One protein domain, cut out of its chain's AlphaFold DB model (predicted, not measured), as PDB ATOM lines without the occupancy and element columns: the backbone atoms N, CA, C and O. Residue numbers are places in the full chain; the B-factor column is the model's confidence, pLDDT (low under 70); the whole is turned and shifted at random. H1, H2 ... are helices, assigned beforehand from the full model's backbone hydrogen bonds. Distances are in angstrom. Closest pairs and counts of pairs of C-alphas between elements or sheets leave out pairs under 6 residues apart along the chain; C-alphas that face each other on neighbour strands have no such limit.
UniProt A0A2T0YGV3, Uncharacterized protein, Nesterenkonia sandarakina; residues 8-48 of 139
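What this domain is: This is residues 8 to 48 of the 139 residues of an uncharacterized protein of Nesterenkonia sandarakina (UniProt A0A2T0YGV3). A small head of three short helices, their centres set as a triangle, has a long tail that sticks out from it with residues 41 to 48. In the head the chain goes from H1 through a loop to H2, makes a tight turn and comes back in H3, which runs opposite ways to H1 at a steep tilt of 48 degrees. The printed part has 41 residues with three named helices, in the order H1, H2, H3, and no named strand; the class is all helix, though the named helices hold 18 of the 41 residues. The whole is loose, with a radius of gyration of the C-alphas of 12.7 A, and spans 39 by 17 by 15 A, the tail making the length.

How they stand to each other: H1, residues 8 to 13, touches both of the other helices, each time only just. With H2, residues 22 to 25, it has 3 pairs of C-alphas within 8 A, the closest being those of Leu 12 and Val 22, 6.2 A apart. With H3, residues 29 to 36, it also has 3 such pairs, the closest being those of His 11 and Phe 35, 6.9 A apart. H1 and H3 run opposite ways at a steep tilt of 48 degrees. H2 and H3 are close but not clearly touching: their closest C-alphas, those of Trp 25 and Cys 31, are 6.2 A apart. In H1 and H3 every O i to N i+4 pair is within hydrogen-bond range; H2, with 4 residues, is too short for such a pair, and its 1 pair of O i and N i+3 is within range.

Where its parts are: H1 begins at C-alpha 8, at (120.386, 125.799, 148.915), and is 8.6 A long from first to last C-alpha. A short link of 8 residues leads to H2, which begins at C-alpha 22, at (128.927, 131.306, 154.795), and is 4.9 A long. A tight link of 3 residues leads on to H3, the longest helix with 8 residues and 10.7 A, which ends at C-alpha 36, at (123.955, 124.797, 139.474). Residues 37 to 48 then have no named element.

The domain as a whole: The two C-alphas farthest apart are those of Glu 20 and Asp 48, at 39.7 A. Residues 41 to 48 stand free; the body without them has 33 residues, spans 24 by 17 by 13 A and has a radius of gyration of 8.8 A. The printed part has no cut, and neither link between helices is long. The mean pLDDT of the printed part is 86.7, and no printed residue is under 70.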
ATOM      1  N   THR A   8     119.596 124.574 148.745       81.62
ATOM      2  CA  THR A   8     120.386 125.799 148.915       81.62
ATOM      3  C   THR A   8     120.999 125.967 150.311       81.62
ATOM      4  O   THR A   8     122.175 126.302 150.416       81.62
ATOM      5  N   HIS A   9     120.241 125.770 151.394       86.75
ATOM      6  CA  HIS A   9     120.748 125.917 152.761       86.75
ATOM      7  C   HIS A   9     121.844 124.889 153.062       86.75
ATOM      8  O   HIS A   9     122.889 125.242 153.610       86.75
ATOM      9  N   GLU A  10     121.634 123.633 152.672       87.19
ATOM     10  CA  GLU A  10     122.625 122.567 152.839       87.19
ATOM     11  C   GLU A  10     123.903 122.859 152.043       87.19
ATOM     12  O   GLU A  10     125.003 122.814 152.595       87.19
ATOM     13  N   HIS A  11     123.773 123.292 150.784       88.06
ATOM     14  CA  HIS A  11     124.920 123.673 149.953       88.06
ATOM     15  C   HIS A  11     125.724 124.855 150.514       88.06
ATOM     16  O   HIS A  11     126.956 124.886 150.435       88.06
ATOM     17  N   LEU A  12     125.046 125.841 151.109       89.69
ATOM     18  CA  LEU A  12     125.692 127.012 151.711       89.69
ATOM     19  C   LEU A  12     126.395 126.691 153.037       89.69
ATOM     20  O   LEU A  12     127.370 127.358 153.392       89.69
ATOM     21  N   THR A  13     125.913 125.682 153.765       90.94
ATOM     22  CA  THR A  13     126.375 125.334 155.118       90.94
ATOM     23  C   THR A  13     127.211 124.053 155.187       90.94
ATOM     24  O   THR A  13     127.691 123.710 156.271       90.94
ATOM     25  N   ARG A  14     127.478 123.399 154.049       87.56
ATOM     26  CA  ARG A  14     128.316 122.194 153.956       87.56
ATOM     27  C   ARG A  14     129.696 122.384 154.588       87.56
ATOM     28  O   ARG A  14     130.279 123.468 154.503       87.56
ATOM     29  N   ALA A  15     130.207 121.347 155.246       85.88
ATOM     30  CA  ALA A  15     131.454 121.412 156.016       85.88
ATOM     31  C   ALA A  15     132.719 121.441 155.137       85.88
ATOM     32  O   ALA A  15     133.747 121.959 155.556       85.88
ATOM     33  N   ASP A  16     132.632 120.928 153.912       86.69
ATOM     34  CA  ASP A  16     133.705 120.837 152.913       86.69
ATOM     35  C   ASP A  16     133.835 122.099 152.039       86.69
ATOM     36  O   ASP A  16     134.547 122.104 151.032       86.69
ATOM     37  N   ARG A  17     133.145 123.191 152.393       89.50
ATOM     38  CA  ARG A  17     133.187 124.437 151.622       89.50
ATOM     39  C   ARG A  17     134.585 125.085 151.660       89.50
ATOM     40  O   ARG A  17     135.201 125.148 152.722       89.50
ATOM     41  N   PRO A  18     135.058 125.689 150.551       88.75
ATOM     42  CA  PRO A  18     136.362 126.367 150.504       88.75
ATOM     43  C   PRO A  18     136.479 127.623 151.385       88.75
ATOM     44  O   PRO A  18     137.570 128.168 151.542       88.75
ATOM     45  N   GLN A  19     135.358 128.141 151.897       90.06
ATOM     46  CA  GLN A  19     135.288 129.344 152.727       90.06
ATOM     47  C   GLN A  19     134.461 129.081 153.982       90.06
ATOM     48  O   GLN A  19     133.263 128.823 153.904       90.06
ATOM     49  N   GLU A  20     135.080 129.214 155.153       87.69
ATOM     50  CA  GLU A  20     134.425 128.947 156.437       87.69
ATOM     51  C   GLU A  20     133.239 129.895 156.694       87.69
ATOM     52  O   GLU A  20     132.174 129.466 157.147       87.69
ATOM     53  N   ASN A  21     133.379 131.174 156.327       92.44
ATOM     54  CA  ASN A  21     132.308 132.158 156.447       92.44
ATOM     55  C   ASN A  21     131.265 131.975 155.330       92.44
ATOM     56  O   ASN A  21     131.528 132.271 154.164       92.44
ATOM     57  N   VAL A  22     130.054 131.563 155.712       91.31
ATOM     58  CA  VAL A  22     128.927 131.306 154.795       91.31
ATOM     59  C   VAL A  22     128.582 132.531 153.940       91.31
ATOM     60  O   VAL A  22     128.302 132.404 152.752       91.31
ATOM     61  N   THR A  23     128.648 133.739 154.506       92.19
ATOM     62  CA  THR A  23     128.353 134.978 153.771       92.19
ATOM     63  C   THR A  23     129.411 135.290 152.716       92.19
ATOM     64  O   THR A  23     129.075 135.821 151.661       92.19
ATOM     65  N   GLN A  24     130.684 134.989 152.978       92.00
ATOM     66  CA  GLN A  24     131.744 135.136 151.977       92.00
ATOM     67  C   GLN A  24     131.660 134.039 150.919       92.00
ATOM     68  O   GLN A  24     131.825 134.333 149.740       92.00
ATOM     69  N   TRP A  25     131.316 132.812 151.316       93.44
ATOM     70  CA  TRP A  25     131.064 131.712 150.390       93.44
ATOM     71  C   TRP A  25     129.949 132.051 149.390       93.44
ATOM     72  O   TRP A  25     130.176 132.009 148.186       93.44
ATOM     73  N   ALA A  26     128.794 132.517 149.873       91.12
ATOM     74  CA  ALA A  26     127.646 132.889 149.039       91.12
ATOM     75  C   ALA A  26     127.928 134.028 148.034       91.12
ATOM     76  O   ALA A  26     127.178 134.213 147.078       91.12
ATOM     77  N   LYS A  27     128.993 134.814 148.242       93.69
ATOM     78  CA  LYS A  27     129.406 135.895 147.330       93.69
ATOM     79  C   LYS A  27     130.327 135.420 146.208       93.69
ATOM     80  O   LYS A  27     130.564 136.177 145.271       93.69
ATOM     81  N   GLN A  28     130.880 134.213 146.304       92.94
ATOM     82  CA  GLN A  28     131.803 133.686 145.306       92.94
ATOM     83  C   GLN A  28     131.045 133.031 144.153       92.94
ATOM     84  O   GLN A  28     130.121 132.253 144.367       92.94
ATOM     85  N   ASP A  29     131.492 133.276 142.922       92.94
ATOM     86  CA  ASP A  29     130.917 132.644 141.726       92.94
ATOM     87  C   ASP A  29     131.010 131.107 141.777       92.94
ATOM     88  O   ASP A  29     130.075 130.394 141.416       92.94
ATOM     89  N   LEU A  30     132.098 130.589 142.359       89.94
ATOM     90  CA  LEU A  30     132.310 129.157 142.581       89.94
ATOM     91  C   LEU A  30     131.194 128.509 143.425       89.94
ATOM     92  O   LEU A  30     130.868 127.334 143.225       89.94
ATOM     93  N   CYS A  31     130.572 129.262 144.339       90.81
ATOM     94  CA  CYS A  31     129.432 128.782 145.118       90.81
ATOM     95  C   CYS A  31     128.236 128.466 144.225       90.81
ATOM     96  O   CYS A  31     127.663 127.383 144.325       90.81
ATOM     97  N   TRP A  32     127.898 129.372 143.314       90.94
ATOM     98  CA  TRP A  32     126.739 129.229 142.438       90.94
ATOM     99  C   TRP A  32     127.004 128.296 141.262       90.94
ATOM    100  O   TRP A  32     126.103 127.572 140.848       90.94
ATOM    101  N   THR A  33     128.245 128.245 140.776       90.38
ATOM    102  CA  THR A  33     128.655 127.266 139.766       90.38
ATOM    103  C   THR A  33     128.552 125.842 140.312       90.38
ATOM    104  O   THR A  33     127.966 124.996 139.652       90.38
ATOM    105  N   SER A  34     129.012 125.587 141.543       86.00
ATOM    106  CA  SER A  34     128.830 124.268 142.175       86.00
ATOM    107  C   SER A  34     127.377 123.968 142.563       86.00
ATOM    108  O   SER A  34     126.980 122.809 142.573       86.00
ATOM    109  N   PHE A  35     126.570 124.994 142.852       88.31
ATOM    110  CA  PHE A  35     125.149 124.813 143.152       88.31
ATOM    111  C   PHE A  35     124.321 124.465 141.910       88.31
ATOM    112  O   PHE A  35     123.342 123.733 142.015       88.31
ATOM    113  N   ARG A  36     124.702 124.974 140.731       87.19
ATOM    114  CA  ARG A  36     123.955 124.797 139.474       87.19
ATOM    115  C   ARG A  36     123.700 123.330 139.128       87.19
ATOM    116  O   ARG A  36     122.641 123.019 138.598       87.19
ATOM    117  N   ASP A  37     124.650 122.461 139.453       81.25
ATOM    118  CA  ASP A  37     124.578 121.030 139.154       81.25
ATOM    119  C   ASP A  37     123.890 120.221 140.270       81.25
ATOM    120  O   ASP A  37     123.815 118.995 140.199       81.25
ATOM    121  N   THR A  38     123.387 120.887 141.317       82.88
ATOM    122  CA  THR A  38     122.682 120.229 142.423       82.88
ATOM    123  C   THR A  38     121.277 119.818 141.970       82.88
ATOM    124  O   THR A  38     120.502 120.685 141.560       82.88
ATOM    125  N   PRO A  39     120.905 118.526 142.068       79.25
ATOM    126  CA  PRO A  39     119.549 118.083 141.776       79.25
ATOM    127  C   PRO A  39     118.545 118.808 142.672       79.25
ATOM    128  O   PRO A  39     118.729 118.898 143.888       79.25
ATOM    129  N   LEU A  40     117.484 119.339 142.074       79.12
ATOM    130  CA  LEU A  40     116.360 119.899 142.811       79.12
ATOM    131  C   LEU A  40     115.280 118.832 142.928       79.12
ATOM    132  O   LEU A  40     114.836 118.277 141.924       79.12
ATOM    133  N   GLU A  41     114.866 118.557 144.159       77.56
ATOM    134  CA  GLU A  41     113.708 117.714 144.421       77.56
ATOM    135  C   GLU A  41     112.461 118.591 144.409       77.56
ATOM    136  O   GLU A  41     112.291 119.483 145.245       77.56
ATOM    137  N   TYR A  42     111.595 118.351 143.431       76.31
ATOM    138  CA  TYR A  42     110.266 118.941 143.394       76.31
ATOM    139  C   TYR A  42     109.295 118.037 144.152       76.31
ATOM    140  O   TYR A  42     109.457 116.817 144.193       76.31
ATOM    141  N   PHE A  43     108.283 118.635 144.774       82.75
ATOM    142  CA  PHE A  43     107.203 117.873 145.392       82.75
ATOM    143  C   PHE A  43     106.359 117.187 144.308       82.75
ATOM    144  O   PHE A  43     106.242 117.705 143.201       82.75
ATOM    145  N   GLU A  44     105.756 116.039 144.627       80.25
ATOM    146  CA  GLU A  44     105.023 115.212 143.649       80.25
ATOM    147  C   GLU A  44     103.908 115.977 142.917       80.25
ATOM    148  O   GLU A  44     103.637 115.703 141.756       80.25
ATOM    149  N   THR A  45     103.310 116.983 143.560       81.81
ATOM    150  CA  THR A  45     102.234 117.810 142.984       81.81
ATOM    151  C   THR A  45     102.746 119.098 142.327       81.81
ATOM    152  O   THR A  45     101.989 120.054 142.170       81.81
ATOM    153  N   ALA A  46     104.042 119.199 142.013       78.88
ATOM    154  CA  ALA A  46     104.609 120.402 141.397       78.88
ATOM    155  C   ALA A  46     104.052 120.639 139.991       78.88
ATOM    156  O   ALA A  46     103.855 121.784 139.600       78.88
ATOM    157  N   GLU A  47     103.738 119.571 139.261       77.69
ATOM    158  CA  GLU A  47     103.107 119.662 137.942       77.69
ATOM    159  C   GLU A  47     101.692 120.258 138.025       77.69
ATOM    160  O   GLU A  47     101.306 121.019 137.146       77.69
ATOM    161  N   ASP A  48     100.966 120.038 139.128       80.00
ATOM    162  CA  ASP A  48      99.598 120.550 139.320       80.00
ATOM    163  C   ASP A  48      99.532 122.066 139.571       80.00
ATOM    164  O   ASP A  48      98.454 122.662 139.553       80.00
TER     165      ASP A  48